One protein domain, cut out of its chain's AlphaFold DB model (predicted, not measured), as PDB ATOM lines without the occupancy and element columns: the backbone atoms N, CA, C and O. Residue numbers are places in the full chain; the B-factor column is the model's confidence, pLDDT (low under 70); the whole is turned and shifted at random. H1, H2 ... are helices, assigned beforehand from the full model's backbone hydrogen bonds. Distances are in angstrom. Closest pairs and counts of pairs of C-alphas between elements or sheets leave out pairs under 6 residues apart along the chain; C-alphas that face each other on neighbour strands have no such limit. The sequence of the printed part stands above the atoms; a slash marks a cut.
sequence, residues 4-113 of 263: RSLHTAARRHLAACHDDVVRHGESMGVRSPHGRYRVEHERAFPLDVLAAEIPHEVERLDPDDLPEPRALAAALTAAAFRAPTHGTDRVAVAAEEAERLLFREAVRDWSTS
ATOM      1  N   ARG A   4     -56.797  32.895   8.489       96.56
ATOM      2  CA  ARG A   4     -57.467  34.019   7.827       96.56
ATOM      3  C   ARG A   4     -56.865  35.350   8.261       96.56
ATOM      4  O   ARG A   4     -56.609  36.210   7.417       96.56
ATOM      5  N   SER A   5     -56.595  35.507   9.553       97.38
ATOM      6  CA  SER A   5     -55.900  36.672  10.099       97.38
ATOM      7  C   SER A   5     -54.487  36.799   9.513       97.38
ATOM      8  O   SER A   5     -54.099  37.898   9.120       97.38
ATOM      9  N   LEU A   6     -53.752  35.689   9.353       98.12
ATOM     10  CA  LEU A   6     -52.401  35.687   8.773       98.12
ATOM     11  C   LEU A   6     -52.398  36.068   7.286       98.12
ATOM     12  O   LEU A   6     -51.595  36.902   6.867       98.12
ATOM     13  N   HIS A   7     -53.311  35.505   6.491       98.00
ATOM     14  CA  HIS A   7     -53.480  35.882   5.081       98.00
ATOM     15  C   HIS A   7     -53.864  37.360   4.940       98.00
ATOM     16  O   HIS A   7     -53.294  38.086   4.125       98.00
ATOM     17  N   THR A   8     -54.758  37.841   5.806       97.94
ATOM     18  CA  THR A   8     -55.176  39.247   5.838       97.94
ATOM     19  C   THR A   8     -54.024  40.183   6.215       97.94
ATOM     20  O   THR A   8     -53.861  41.227   5.585       97.94
ATOM     21  N   ALA A   9     -53.208  39.821   7.212       98.06
ATOM     22  CA  ALA A   9     -52.026  40.587   7.611       98.06
ATOM     23  C   ALA A   9     -51.042  40.736   6.445       98.06
ATOM     24  O   ALA A   9     -50.611  41.849   6.142       98.06
ATOM     25  N   ALA A  10     -50.767  39.631   5.743       97.88
ATOM     26  CA  ALA A  10     -49.893  39.619   4.578       97.88
ATOM     27  C   ALA A  10     -50.401  40.550   3.468       97.88
ATOM     28  O   ALA A  10     -49.647  41.393   2.986       97.88
ATOM     29  N   ARG A  11     -51.690  40.466   3.114       97.69
ATOM     30  CA  ARG A  11     -52.297  41.344   2.098       97.69
ATOM     31  C   ARG A  11     -52.236  42.824   2.487       97.69
ATOM     32  O   ARG A  11     -51.877  43.653   1.659       97.69
ATOM     33  N   ARG A  12     -52.535  43.168   3.748       97.00
ATOM     34  CA  ARG A  12     -52.451  44.558   4.243       97.00
ATOM     35  C   ARG A  12     -51.032  45.109   4.184       97.00
ATOM     36  O   ARG A  12     -50.850  46.260   3.805       97.00
ATOM     37  N   HIS A  13     -50.049  44.304   4.575       96.38
ATOM     38  CA  HIS A  13     -48.652  44.710   4.522       96.38
ATOM     39  C   HIS A  13     -48.207  44.986   3.089       96.38
ATOM     40  O   HIS A  13     -47.632  46.035   2.837       96.38
ATOM     41  N   LEU A  14     -48.535  44.098   2.148       95.38
ATOM     42  CA  LEU A  14     -48.168  44.286   0.745       95.38
ATOM     43  C   LEU A  14     -48.843  45.514   0.123       95.38
ATOM     44  O   LEU A  14     -48.184  46.257  -0.594       95.38
ATOM     45  N   ALA A  15     -50.115  45.770   0.448       93.69
ATOM     46  CA  ALA A  15     -50.796  46.995   0.029       93.69
ATOM     47  C   ALA A  15     -50.095  48.252   0.579       93.69
ATOM     48  O   ALA A  15     -49.838  49.189  -0.168       93.69
ATOM     49  N   ALA A  16     -49.710  48.244   1.860       93.69
ATOM     50  CA  ALA A  16     -48.970  49.353   2.461       93.69
ATOM     51  C   ALA A  16     -47.580  49.550   1.825       93.69
ATOM     52  O   ALA A  16     -47.197  50.686   1.553       93.69
ATOM     53  N   CYS A  17     -46.850  48.462   1.547       90.81
ATOM     54  CA  CYS A  17     -45.568  48.521   0.844       90.81
ATOM     55  C   CYS A  17     -45.729  49.101  -0.566       90.81
ATOM     56  O   CYS A  17     -44.949  49.966  -0.956       90.81
ATOM     57  N   HIS A  18     -46.749  48.672  -1.316       87.75
ATOM     58  CA  HIS A  18     -47.037  49.216  -2.642       87.75
ATOM     59  C   HIS A  18     -47.329  50.723  -2.578       87.75
ATOM     60  O   HIS A  18     -46.683  51.499  -3.280       87.75
ATOM     61  N   ASP A  19     -48.193  51.164  -1.658       87.88
ATOM     62  CA  ASP A  19     -48.498  52.586  -1.458       87.88
ATOM     63  C   ASP A  19     -47.259  53.415  -1.080       87.88
ATOM     64  O   ASP A  19     -47.143  54.585  -1.458       87.88
ATOM     65  N   ASP A  20     -46.341  52.853  -0.287       87.94
ATOM     66  CA  ASP A  20     -45.070  53.493   0.065       87.94
ATOM     67  C   ASP A  20     -44.145  53.614  -1.155       87.94
ATOM     68  O   ASP A  20     -43.566  54.682  -1.381       87.94
ATOM     69  N   VAL A  21     -44.027  52.554  -1.964       84.06
ATOM     70  CA  VAL A  21     -43.194  52.539  -3.176       84.06
ATOM     71  C   VAL A  21     -43.719  53.525  -4.220       84.06
ATOM     72  O   VAL A  21     -42.935  54.328  -4.731       84.06
ATOM     73  N   VAL A  22     -45.032  53.543  -4.473       80.44
ATOM     74  CA  VAL A  22     -45.674  54.480  -5.411       80.44
ATOM     75  C   VAL A  22     -45.448  55.926  -4.964       80.44
ATOM     76  O   VAL A  22     -44.906  56.731  -5.728       80.44
ATOM     77  N   ARG A  23     -45.747  56.259  -3.698       84.50
ATOM     78  CA  ARG A  23     -45.516  57.615  -3.157       84.50
ATOM     79  C   ARG A  23     -44.050  58.027  -3.230       84.50
ATOM     80  O   ARG A  23     -43.737  59.185  -3.518       84.50
ATOM     81  N   HIS A  24     -43.134  57.097  -2.962       81.88
ATOM     82  CA  HIS A  24     -41.708  57.370  -3.081       81.88
ATOM     83  C   HIS A  24     -41.312  57.653  -4.537       81.88
ATOM     84  O   HIS A  24     -40.617  58.640  -4.795       81.88
ATOM     85  N   GLY A  25     -41.809  56.857  -5.487       76.75
ATOM     86  CA  GLY A  25     -41.617  57.057  -6.924       76.75
ATOM     87  C   GLY A  25     -42.098  58.429  -7.403       76.75
ATOM     88  O   GLY A  25     -41.337  59.155  -8.046       76.75
ATOM     89  N   GLU A  26     -43.310  58.836  -7.016       78.81
ATOM     90  CA  GLU A  26     -43.876  60.153  -7.344       78.81
ATOM     91  C   GLU A  26     -43.027  61.308  -6.789       78.81
ATOM     92  O   GLU A  26     -42.768  62.299  -7.480       78.81
ATOM     93  N   SER A  27     -42.530  61.165  -5.555       80.00
ATOM     94  CA  SER A  27     -41.714  62.186  -4.886       80.00
ATOM     95  C   SER A  27     -40.351  62.420  -5.551       80.00
ATOM     96  O   SER A  27     -39.770  63.500  -5.415       80.00
ATOM     97  N   MET A  28     -39.836  61.437  -6.294       71.81
ATOM     98  CA  MET A  28     -38.502  61.498  -6.892       71.81
ATOM     99  C   MET A  28     -38.427  62.262  -8.223       71.81
ATOM    100  O   MET A  28     -37.313  62.493  -8.702       71.81
ATOM    101  N   GLY A  29     -39.561  62.699  -8.786       60.62
ATOM    102  CA  GLY A  29     -39.642  63.543  -9.984       60.62
ATOM    103  C   GLY A  29     -39.148  62.875 -11.280       60.62
ATOM    104  O   GLY A  29     -38.144  62.166 -11.323       60.62
ATOM    105  N   VAL A  30     -39.838  63.115 -12.396       55.56
ATOM    106  CA  VAL A  30     -39.497  62.496 -13.687       55.56
ATOM    107  C   VAL A  30     -38.251  63.150 -14.307       55.56
ATOM    108  O   VAL A  30     -38.252  64.340 -14.606       55.56
ATOM    109  N   ARG A  31     -37.233  62.319 -14.589       51.03
ATOM    110  CA  ARG A  31     -36.070  62.538 -15.483       51.03
ATOM    111  C   ARG A  31     -35.078  63.662 -15.130       51.03
ATOM    112  O   ARG A  31     -35.359  64.853 -15.184       51.03
ATOM    113  N   SER A  32     -33.808  63.270 -14.989       46.72
ATOM    114  CA  SER A  32     -32.682  64.172 -15.270       46.72
ATOM    115  C   SER A  32     -32.729  64.619 -16.746       46.72
ATOM    116  O   SER A  32     -32.989  63.773 -17.608       46.72
ATOM    117  N   PRO A  33     -32.380  65.880 -17.084       46.78
ATOM    118  CA  PRO A  33     -32.322  66.377 -18.468       46.78
ATOM    119  C   PRO A  33     -31.410  65.565 -19.407       46.78
ATOM    120  O   PRO A  33     -31.440  65.754 -20.617       46.78
ATOM    121  N   HIS A  34     -30.587  64.668 -18.855       54.16
ATOM    122  CA  HIS A  34     -29.566  63.903 -19.572       54.16
ATOM    123  C   HIS A  34     -29.943  62.429 -19.805       54.16
ATOM    124  O   HIS A  34     -29.077  61.627 -20.150       54.16
ATOM    125  N   GLY A  35     -31.206  62.040 -19.593       52.41
ATOM    126  CA  GLY A  35     -31.716  60.718 -19.987       52.41
ATOM    127  C   GLY A  35     -31.149  59.512 -19.223       52.41
ATOM    128  O   GLY A  35     -31.490  58.385 -19.565       52.41
ATOM    129  N   ARG A  36     -30.318  59.717 -18.191       51.75
ATOM    130  CA  ARG A  36     -29.923  58.665 -17.241       51.75
ATOM    131  C   ARG A  36     -30.776  58.753 -15.982       51.75
ATOM    132  O   ARG A  36     -30.867  59.825 -15.376       51.75
ATOM    133  N   TYR A  37     -31.377  57.630 -15.609       57.28
ATOM    134  CA  TYR A  37     -31.995  57.449 -14.303       57.28
ATOM    135  C   TYR A  37     -30.920  57.598 -13.215       57.28
ATOM    136  O   TYR A  37     -29.759  57.240 -13.416       57.28
ATOM    137  N   ARG A  38     -31.268  58.215 -12.082       64.19
ATOM    138  CA  ARG A  38     -30.396  58.165 -10.897       64.19
ATOM    139  C   ARG A  38     -30.418  56.730 -10.360       64.19
ATOM    140  O   ARG A  38     -31.431  56.062 -10.506       64.19
ATOM    141  N   VAL A  39     -29.361  56.288  -9.678       63.56
ATOM    142  CA  VAL A  39     -29.298  54.961  -9.019       63.56
ATOM    143  C   VAL A  39     -30.522  54.693  -8.122       63.56
ATOM    144  O   VAL A  39     -30.957  53.561  -7.962       63.56
ATOM    145  N   GLU A  40     -31.107  55.747  -7.552       63.00
ATOM    146  CA  GLU A  40     -32.345  55.687  -6.761       63.00
ATOM    147  C   GLU A  40     -33.578  55.321  -7.611       63.00
ATOM    148  O   GLU A  40     -34.411  54.534  -7.174       63.00
ATOM    149  N   HIS A  41     -33.659  55.801  -8.857       65.75
ATOM    150  CA  HIS A  41     -34.701  55.410  -9.818       65.75
ATOM    151  C   HIS A  41     -34.506  53.973 -10.319       65.75
ATOM    152  O   HIS A  41     -35.482  53.244 -10.464       65.75
ATOM    153  N   GLU A  42     -33.256  53.549 -10.535       65.00
ATOM    154  CA  GLU A  42     -32.919  52.165 -10.920       65.00
ATOM    155  C   GLU A  42     -33.305  51.150  -9.826       65.00
ATOM    156  O   GLU A  42     -33.588  49.994 -10.127       65.00
ATOM    157  N   ARG A  43     -33.382  51.589  -8.561       68.56
ATOM    158  CA  ARG A  43     -33.891  50.789  -7.434       68.56
ATOM    159  C   ARG A  43     -35.408  50.797  -7.308       68.56
ATOM    160  O   ARG A  43     -35.974  49.773  -6.956       68.56
ATOM    161  N   ALA A  44     -36.051  51.937  -7.534       72.50
ATOM    162  CA  ALA A  44     -37.472  52.098  -7.236       72.50
ATOM    163  C   ALA A  44     -38.389  51.432  -8.268       72.50
ATOM    164  O   ALA A  44     -39.384  50.830  -7.887       72.50
ATOM    165  N   PHE A  45     -38.043  51.490  -9.558       74.88
ATOM    166  CA  PHE A  45     -38.900  50.933 -10.610       74.88
ATOM    167  C   PHE A  45     -39.107  49.407 -10.500       74.88
ATOM    168  O   PHE A  45     -40.247  48.960 -10.564       74.88
ATOM    169  N   PRO A  46     -38.065  48.582 -10.279       79.50
ATOM    170  CA  PRO A  46     -38.252  47.138 -10.114       79.50
ATOM    171  C   PRO A  46     -39.024  46.780  -8.834       79.50
ATOM    172  O   PRO A  46     -39.764  45.800  -8.816       79.50
ATOM    173  N   LEU A  47     -38.901  47.599  -7.782       82.81
ATOM    174  CA  LEU A  47     -39.674  47.428  -6.550       82.81
ATOM    175  C   LEU A  47     -41.161  47.732  -6.741       82.81
ATOM    176  O   LEU A  47     -41.974  47.063  -6.119       82.81
ATOM    177  N   ASP A  48     -41.518  48.688  -7.598       80.88
ATOM    178  CA  ASP A  48     -42.918  48.993  -7.918       80.88
ATOM    179  C   ASP A  48     -43.599  47.801  -8.600       80.88
ATOM    180  O   ASP A  48     -44.637  47.316  -8.151       80.88
ATOM    181  N   VAL A  49     -42.932  47.234  -9.612       83.06
ATOM    182  CA  VAL A  49     -43.418  46.027 -10.295       83.06
ATOM    183  C   VAL A  49     -43.501  44.855  -9.317       83.06
ATOM    184  O   VAL A  49     -44.536  44.202  -9.215       83.06
ATOM    185  N   LEU A  50     -42.452  44.620  -8.525       88.75
ATOM    186  CA  LEU A  50     -42.461  43.557  -7.523       88.75
ATOM    187  C   LEU A  50     -43.592  43.718  -6.494       88.75
ATOM    188  O   LEU A  50     -44.204  42.726  -6.087       88.75
ATOM    189  N   ALA A  51     -43.860  44.954  -6.074       88.00
ATOM    190  CA  ALA A  51     -44.913  45.273  -5.123       88.00
ATOM    191  C   ALA A  51     -46.315  44.973  -5.674       88.00
ATOM    192  O   ALA A  51     -47.220  44.783  -4.870       88.00
ATOM    193  N   ALA A  52     -46.494  44.869  -6.996       87.12
ATOM    194  CA  ALA A  52     -47.724  44.383  -7.624       87.12
ATOM    195  C   ALA A  52     -47.748  42.845  -7.791       87.12
ATOM    196  O   ALA A  52     -48.790  42.213  -7.598       87.12
ATOM    197  N   GLU A  53     -46.599  42.223  -8.073       92.56
ATOM    198  CA  GLU A  53     -46.480  40.780  -8.342       92.56
ATOM    199  C   GLU A  53     -46.618  39.895  -7.087       92.56
ATOM    200  O   GLU A  53     -47.266  38.845  -7.119       92.56
ATOM    201  N   ILE A  54     -46.042  40.297  -5.945       95.25
ATOM    202  CA  ILE A  54     -46.177  39.518  -4.699       95.25
ATOM    203  C   ILE A  54     -47.646  39.429  -4.233       95.25
ATOM    204  O   ILE A  54     -48.081  38.316  -3.915       95.25
ATOM    205  N   PRO A  55     -48.439  40.525  -4.191       95.31
ATOM    206  CA  PRO A  55     -49.875  40.437  -3.931       95.31
ATOM    207  C   PRO A  55     -50.587  39.447  -4.847       95.31
ATOM    208  O   PRO A  55     -51.364  38.635  -4.350       95.31
ATOM    209  N   HIS A  56     -50.288  39.469  -6.150       94.06
ATOM    210  CA  HIS A  56     -50.900  38.562  -7.117       94.06
ATOM    211  C   HIS A  56     -50.637  37.088  -6.748       94.06
ATOM    212  O   HIS A  56     -51.566  36.283  -6.696       94.06
ATOM    213  N   GLU A  57     -49.401  36.724  -6.389       96.19
ATOM    214  CA  GLU A  57     -49.069  35.362  -5.936       96.19
ATOM    215  C   GLU A  57     -49.716  34.980  -4.596       96.19
ATOM    216  O   GLU A  57     -50.085  33.820  -4.391       96.19
ATOM    217  N   VAL A  58     -49.834  35.926  -3.660       97.38
ATOM    218  CA  VAL A  58     -50.477  35.706  -2.352       97.38
ATOM    219  C   VAL A  58     -51.985  35.510  -2.502       97.38
ATOM    220  O   VAL A  58     -52.577  34.686  -1.800       97.38
ATOM    221  N   GLU A  59     -52.607  36.227  -3.431       97.12
ATOM    222  CA  GLU A  59     -54.037  36.130  -3.722       97.12
ATOM    223  C   GLU A  59     -54.405  34.879  -4.532       97.12
ATOM    224  O   GLU A  59     -55.586  34.581  -4.665       97.12
ATOM    225  N   ARG A  60     -53.442  34.070  -4.996       96.38
ATOM    226  CA  ARG A  60     -53.730  32.709  -5.502       96.38
ATOM    227  C   ARG A  60     -54.144  31.732  -4.402       96.38
ATOM    228  O   ARG A  60     -54.677  30.667  -4.701       96.38
ATOM    229  N   LEU A  61     -53.871  32.057  -3.139       97.19
ATOM    230  CA  LEU A  61     -54.351  31.277  -2.002       97.19
ATOM    231  C   LEU A  61     -55.818  31.626  -1.748       97.19
ATOM    232  O   LEU A  61     -56.127  32.793  -1.505       97.19
ATOM    233  N   ASP A  62     -56.698  30.625  -1.785       97.25
ATOM    234  CA  ASP A  62     -58.133  30.816  -1.575       97.25
ATOM    235  C   ASP A  62     -58.435  31.183  -0.111       97.25
ATOM    236  O   ASP A  62     -58.166  30.368   0.775       97.25
ATOM    237  N   PRO A  63     -59.001  32.375   0.175       96.81
ATOM    238  CA  PRO A  63     -59.386  32.763   1.532       96.81
ATOM    239  C   PRO A  63     -60.388  31.819   2.217       96.81
ATOM    240  O   PRO A  63     -60.432  31.798   3.450       96.81
ATOM    241  N   ASP A  64     -61.186  31.069   1.451       96.38
ATOM    242  CA  ASP A  64     -62.174  30.118   1.972       96.38
ATOM    243  C   ASP A  64     -61.591  28.702   2.178       96.38
ATOM    244  O   ASP A  64     -62.197  27.902   2.891       96.38
ATOM    245  N   ASP A  65     -60.405  28.406   1.629       97.44
ATOM    246  CA  ASP A  65     -59.704  27.114   1.748       97.44
ATOM    247  C   ASP A  65     -58.216  27.302   2.105       97.44
ATOM    248  O   ASP A  65     -57.291  26.803   1.457       97.44
ATOM    249  N   LEU A  66     -57.963  28.089   3.156       97.88
ATOM    250  CA  LEU A  66     -56.603  28.326   3.634       97.88
ATOM    251  C   LEU A  66     -56.071  27.119   4.424       97.88
ATOM    252  O   LEU A  66     -56.759  26.598   5.305       97.88
ATOM    253  N   PRO A  67     -54.800  26.726   4.219       98.00
ATOM    254  CA  PRO A  67     -54.176  25.692   5.030       98.00
ATOM    255  C   PRO A  67     -53.946  26.175   6.469       98.00
ATOM    256  O   PRO A  67     -53.987  27.370   6.768       98.00
ATOM    257  N   GLU A  68     -53.624  25.244   7.367       97.62
ATOM    258  CA  GLU A  68     -53.268  25.538   8.764       97.62
ATOM    259  C   GLU A  68     -52.138  26.588   8.879       97.62
ATOM    260  O   GLU A  68     -51.239  26.605   8.027       97.62
ATOM    261  N   PRO A  69     -52.082  27.416   9.947       97.19
ATOM    262  CA  PRO A  69     -51.251  28.628   9.988       97.19
ATOM    263  C   PRO A  69     -49.769  28.421   9.651       97.19
ATOM    264  O   PRO A  69     -49.158  29.227   8.952       97.19
ATOM    265  N   ARG A  70     -49.174  27.309  10.101       97.31
ATOM    266  CA  ARG A  70     -47.772  26.975   9.797       97.31
ATOM    267  C   ARG A  70     -47.552  26.674   8.312       97.31
ATOM    268  O   ARG A  70     -46.533  27.076   7.753       97.31
ATOM    269  N   ALA A  71     -48.470  25.933   7.697       98.06
ATOM    270  CA  ALA A  71     -48.416  25.627   6.274       98.06
ATOM    271  C   ALA A  71     -48.714  26.882   5.443       98.06
ATOM    272  O   ALA A  71     -48.029  27.125   4.452       98.06
ATOM    273  N   LEU A  72     -49.640  27.730   5.902       98.44
ATOM    274  CA  LEU A  72     -49.916  29.022   5.284       98.44
ATOM    275  C   LEU A  72     -48.697  29.953   5.317       98.44
ATOM    276  O   LEU A  72     -48.350  30.521   4.291       98.44
ATOM    277  N   ALA A  73     -47.996  30.073   6.448       98.38
ATOM    278  CA  ALA A  73     -46.782  30.889   6.542       98.38
ATOM    279  C   ALA A  73     -45.707  30.456   5.524       98.38
ATOM    280  O   ALA A  73     -45.061  31.289   4.881       98.38
ATOM    281  N   ALA A  74     -45.546  29.141   5.334       98.38
ATOM    282  CA  ALA A  74     -44.658  28.595   4.312       98.38
ATOM    283  C   ALA A  74     -45.159  28.903   2.889       98.38
ATOM    284  O   ALA A  74     -44.356  29.282   2.036       98.38
ATOM    285  N   ALA A  75     -46.468  28.790   2.638       98.38
ATOM    286  CA  ALA A  75     -47.079  29.092   1.345       98.38
ATOM    287  C   ALA A  75     -46.965  30.579   0.970       98.38
ATOM    288  O   ALA A  75     -46.606  30.882  -0.165       98.38
ATOM    289  N   LEU A  76     -47.194  31.492   1.921       98.44
ATOM    290  CA  LEU A  76     -47.018  32.939   1.759       98.44
ATOM    291  C   LEU A  76     -45.563  33.287   1.446       98.44
ATOM    292  O   LEU A  76     -45.288  34.008   0.492       98.44
ATOM    293  N   THR A  77     -44.617  32.712   2.195       98.25
ATOM    294  CA  THR A  77     -43.189  32.882   1.895       98.25
ATOM    295  C   THR A  77     -42.886  32.402   0.478       98.25
ATOM    296  O   THR A  77     -42.279  33.125  -0.301       98.25
ATOM    297  N   ALA A  78     -43.341  31.203   0.105       98.12
ATOM    298  CA  ALA A  78     -43.120  30.673  -1.235       98.12
ATOM    299  C   ALA A  78     -43.768  31.537  -2.332       98.12
ATOM    300  O   ALA A  78     -43.191  31.648  -3.408       98.12
ATOM    301  N   ALA A  79     -44.924  32.156  -2.071       96.94
ATOM    302  CA  ALA A  79     -45.596  33.070  -2.995       96.94
ATOM    303  C   ALA A  79     -44.713  34.273  -3.348       96.94
ATOM    304  O   ALA A  79     -44.469  34.521  -4.525       96.94
ATOM    305  N   ALA A  80     -44.120  34.935  -2.351       96.44
ATOM    306  CA  ALA A  80     -43.214  36.059  -2.598       96.44
ATOM    307  C   ALA A  80     -41.982  35.681  -3.439       96.44
ATOM    308  O   ALA A  80     -41.502  36.481  -4.236       96.44
ATOM    309  N   PHE A  81     -41.479  34.451  -3.305       96.50
ATOM    310  CA  PHE A  81     -40.347  33.961  -4.101       96.50
ATOM    311  C   PHE A  81     -40.740  33.393  -5.475       96.50
ATOM    312  O   PHE A  81     -39.855  33.178  -6.300       96.50
ATOM    313  N   ARG A  82     -42.031  33.154  -5.743       95.62
ATOM    314  CA  ARG A  82     -42.523  32.836  -7.096       95.62
ATOM    315  C   ARG A  82     -42.716  34.079  -7.952       95.62
ATOM    316  O   ARG A  82     -42.577  33.970  -9.167       95.62
ATOM    317  N   ALA A  83     -43.004  35.221  -7.324       93.19
ATOM    318  CA  ALA A  83     -43.141  36.493  -8.017       93.19
ATOM    319  C   ALA A  83     -41.883  36.767  -8.868       93.19
ATOM    320  O   ALA A  83     -40.764  36.623  -8.350       93.19
ATOM    321  N   PRO A  84     -42.037  37.134 -10.152       91.44
ATOM    322  CA  PRO A  84     -40.915  37.331 -11.060       91.44
ATOM    323  C   PRO A  84     -39.938  38.415 -10.579       91.44
ATOM    324  O   PRO A  84     -40.286  39.355  -9.864       91.44
ATOM    325  N   THR A  85     -38.670  38.250 -10.955       89.81
ATOM    326  CA  THR A  85     -37.623  39.263 -10.762       89.81
ATOM    327  C   THR A  85     -37.589  40.165 -11.991       89.81
ATOM    328  O   THR A  85     -37.439  39.657 -13.105       89.81
ATOM    329  N   HIS A  86     -37.684  41.482 -11.807       88.31
ATOM    330  CA  HIS A  86     -37.700  42.452 -12.913       88.31
ATOM    331  C   HIS A  86     -36.412  43.272 -13.008       88.31
ATOM    332  O   HIS A  86     -36.098  43.833 -14.061       88.31
ATOM    333  N   GLY A  87     -35.636  43.318 -11.928       85.69
ATOM    334  CA  GLY A  87     -34.339  43.964 -11.882       85.69
ATOM    335  C   GLY A  87     -33.388  43.421 -12.946       85.69
ATOM    336  O   GLY A  87     -33.137  42.221 -13.035       85.69
ATOM    337  N   THR A  88     -32.820  44.321 -13.747       85.19
ATOM    338  CA  THR A  88     -31.874  43.957 -14.817       85.19
ATOM    339  C   THR A  88     -30.411  44.098 -14.397       85.19
ATOM    340  O   THR A  88     -29.530  43.487 -15.005       85.19
ATOM    341  N   ASP A  89     -30.138  44.859 -13.335       87.75
ATOM    342  CA  ASP A  89     -28.809  45.026 -12.755       87.75
ATOM    343  C   ASP A  89     -28.715  44.455 -11.330       87.75
ATOM    344  O   ASP A  89     -29.702  44.093 -10.689       87.75
ATOM    345  N   ARG A  90     -27.484  44.365 -10.812       88.75
ATOM    346  CA  ARG A  90     -27.213  43.756  -9.500       88.75
ATOM    347  C   ARG A  90     -27.831  44.532  -8.338       88.75
ATOM    348  O   ARG A  90     -28.090  43.931  -7.303       88.75
ATOM    349  N   VAL A  91     -27.990  45.845  -8.474       86.25
ATOM    350  CA  VAL A  91     -28.550  46.712  -7.434       86.25
ATOM    351  C   VAL A  91     -30.061  46.509  -7.359       86.25
ATOM    352  O   VAL A  91     -30.577  46.317  -6.263       86.25
ATOM    353  N   ALA A  92     -30.738  46.481  -8.506       86.44
ATOM    354  CA  ALA A  92     -32.162  46.192  -8.617       86.44
ATOM    355  C   ALA A  92     -32.515  44.792  -8.092       86.44
ATOM    356  O   ALA A  92     -33.351  44.659  -7.204       86.44
ATOM    357  N   VAL A  93     -31.810  43.754  -8.559       90.44
ATOM    358  CA  VAL A  93     -32.035  42.367  -8.107       90.44
ATOM    359  C   VAL A  93     -31.806  42.222  -6.599       90.44
ATOM    360  O   VAL A  93     -32.564  41.540  -5.917       90.44
ATOM    361  N   ALA A  94     -30.777  42.878  -6.049       90.75
ATOM    362  CA  ALA A  94     -30.520  42.837  -4.611       90.75
ATOM    363  C   ALA A  94     -31.605  43.554  -3.791       90.75
ATOM    364  O   ALA A  94     -31.897  43.120  -2.679       90.75
ATOM    365  N   ALA A  95     -32.192  44.634  -4.317       89.69
ATOM    366  CA  ALA A  95     -33.302  45.327  -3.667       89.69
ATOM    367  C   ALA A  95     -34.569  44.458  -3.654       89.69
ATOM    368  O   ALA A  95     -35.197  44.308  -2.611       89.69
ATOM    369  N   GLU A  96     -34.892  43.822  -4.778       92.88
ATOM    370  CA  GLU A  96     -36.024  42.901  -4.887       92.88
ATOM    371  C   GLU A  96     -35.894  41.665  -3.977       92.88
ATOM    372  O   GLU A  96     -36.877  41.210  -3.387       92.88
ATOM    373  N   GLU A  97     -34.688  41.107  -3.849       95.00
ATOM    374  CA  GLU A  97     -34.416  40.018  -2.904       95.00
ATOM    375  C   GLU A  97     -34.571  40.499  -1.455       95.00
ATOM    376  O   GLU A  97     -35.184  39.812  -0.640       95.00
ATOM    377  N   ALA A  98     -34.062  41.692  -1.127       93.38
ATOM    378  CA  ALA A  98     -34.219  42.268   0.206       93.38
ATOM    379  C   ALA A  98     -35.701  42.432   0.583       93.38
ATOM    380  O   ALA A  98     -36.074  42.069   1.696       93.38
ATOM    381  N   GLU A  99     -36.548  42.875  -0.347       94.19
ATOM    382  CA  GLU A  99     -37.994  43.002  -0.128       94.19
ATOM    383  C   GLU A  99     -38.660  41.648   0.173       94.19
ATOM    384  O   GLU A  99     -39.414  41.511   1.137       94.19
ATOM    385  N   ARG A 100     -38.313  40.589  -0.573       96.31
ATOM    386  CA  ARG A 100     -38.817  39.226  -0.302       96.31
ATOM    387  C   ARG A 100     -38.396  38.711   1.071       96.31
ATOM    388  O   ARG A 100     -39.161  38.010   1.739       96.31
ATOM    389  N   LEU A 101     -37.174  39.032   1.494       97.12
ATOM    390  CA  LEU A 101     -36.664  38.657   2.811       97.12
ATOM    391  C   LEU A 101     -37.399  39.407   3.929       97.12
ATOM    392  O   LEU A 101     -37.773  38.761   4.908       97.12
ATOM    393  N   LEU A 102     -37.666  40.707   3.756       96.38
ATOM    394  CA  LEU A 102     -38.467  41.508   4.688       96.38
ATOM    395  C   LEU A 102     -39.887  40.950   4.822       96.38
ATOM    396  O   LEU A 102     -40.355  40.717   5.936       96.38
ATOM    397  N   PHE A 103     -40.542  40.632   3.702       97.56
ATOM    398  CA  PHE A 103     -41.865  40.012   3.723       97.56
ATOM    399  C   PHE A 103     -41.862  38.663   4.458       97.56
ATOM    400  O   PHE A 103     -42.728  38.394   5.290       97.56
ATOM    401  N   ARG A 104     -40.861  37.809   4.205       98.19
ATOM    402  CA  ARG A 104     -40.706  36.523   4.904       98.19
ATOM    403  C   ARG A 104     -40.546  36.701   6.416       98.19
ATOM    404  O   ARG A 104     -41.092  35.906   7.182       98.19
ATOM    405  N   GLU A 105     -39.766  37.689   6.844       98.00
ATOM    406  CA  GLU A 105     -39.591  38.011   8.265       98.00
ATOM    407  C   GLU A 105     -40.912  38.471   8.886       98.00
ATOM    408  O   GLU A 105     -41.326  37.915   9.902       98.00
ATOM    409  N   ALA A 106     -41.643  39.357   8.211       97.94
ATOM    410  CA  ALA A 106     -42.947  39.821   8.664       97.94
ATOM    411  C   ALA A 106     -43.970  38.671   8.798       97.94
ATOM    412  O   ALA A 106     -44.631  38.539   9.831       97.94
ATOM    413  N   VAL A 107     -44.033  37.759   7.817       98.06
ATOM    414  CA  VAL A 107     -44.877  36.548   7.874       98.06
ATOM    415  C   VAL A 107     -44.521  35.668   9.072       98.06
ATOM    416  O   VAL A 107     -45.414  35.143   9.745       98.06
ATOM    417  N   ARG A 108     -43.226  35.501   9.365       97.38
ATOM    418  CA  ARG A 108     -42.773  34.738  10.533       97.38
ATOM    419  C   ARG A 108     -43.259  35.385  11.825       97.38
ATOM    420  O   ARG A 108     -43.789  34.670  12.676       97.38
ATOM    421  N   ASP A 109     -43.129  36.697  11.949       97.19
ATOM    422  CA  ASP A 109     -43.540  37.425  13.146       97.19
ATOM    423  C   ASP A 109     -45.055  37.308  13.368       97.19
ATOM    424  O   ASP A 109     -45.493  36.852  14.430       97.19
ATOM    425  N   TRP A 110     -45.871  37.576  12.341       97.50
ATOM    426  CA  TRP A 110     -47.333  37.443  12.433       97.50
ATOM    427  C   TRP A 110     -47.787  36.015  12.726       97.50
ATOM    428  O   TRP A 110     -48.742  35.823  13.477       97.50
ATOM    429  N   SER A 111     -47.089  35.000  12.200       95.88
ATOM    430  CA  SER A 111     -47.429  33.595  12.464       95.88
ATOM    431  C   SER A 111     -47.338  33.216  13.949       95.88
ATOM    432  O   SER A 111     -47.966  32.248  14.379       95.88
ATOM    433  N   THR A 112     -46.585  33.994  14.735       94.50
ATOM    434  CA  THR A 112     -46.424  33.815  16.185       94.50
ATOM    435  C   THR A 112     -47.231  34.801  17.030       94.50
ATOM    436  O   THR A 112     -47.302  34.627  18.243       94.50
ATOM    437  N   SER A 113     -47.841  35.816  16.412       94.19
ATOM    438  CA  SER A 113     -48.708  36.788  17.087       94.19
ATOM    439  C   SER A 113     -50.091  36.196  17.352       94.19
ATOM    440  O   SER A 113     -50.550  35.367  16.578       94.19
TER     441      SER A 113
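What this domain is: This is residues 4 to 113 of the 263 residues of an uncharacterized protein of Saccharothrix violaceirubra (UniProt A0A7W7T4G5). Four helices in two hairpins, H1 with H2 and H3 with H4, pack into a long up-and-down bundle, each helix running against the one before. Residues 32 to 37 stick out at one end. The printed part has 110 residues and is all helix in class. It is only just compact, close to loose, with a C-alpha radius of gyration of 15.4 A and spans of 53 by 24 by 22 A.

Where its parts are: Find C-alpha 4 at (-57.467, 34.019, 7.827), where H1, residues 4 to 27, begins its 34.7 A. Next come H2, residues 39 to 58, H3, residues 69 to 82, and H4, residues 90 to 112, ending at (-46.424, 33.815, 16.185).

How they stand to each other: H1 and H2 touch, closest at the C-alphas of His 18 and Ala 51, 5.1 A. H2 touches H4 with residues 42 to 50 alone. Every O i to N i+4 pair is within hydrogen-bond range in H1 and H3, 13 of 16 in H2, 18 of 19 in H4.

The domain as a whole: The H1 to H2 link is long; pLDDT is under 70 at residues 29 to 43.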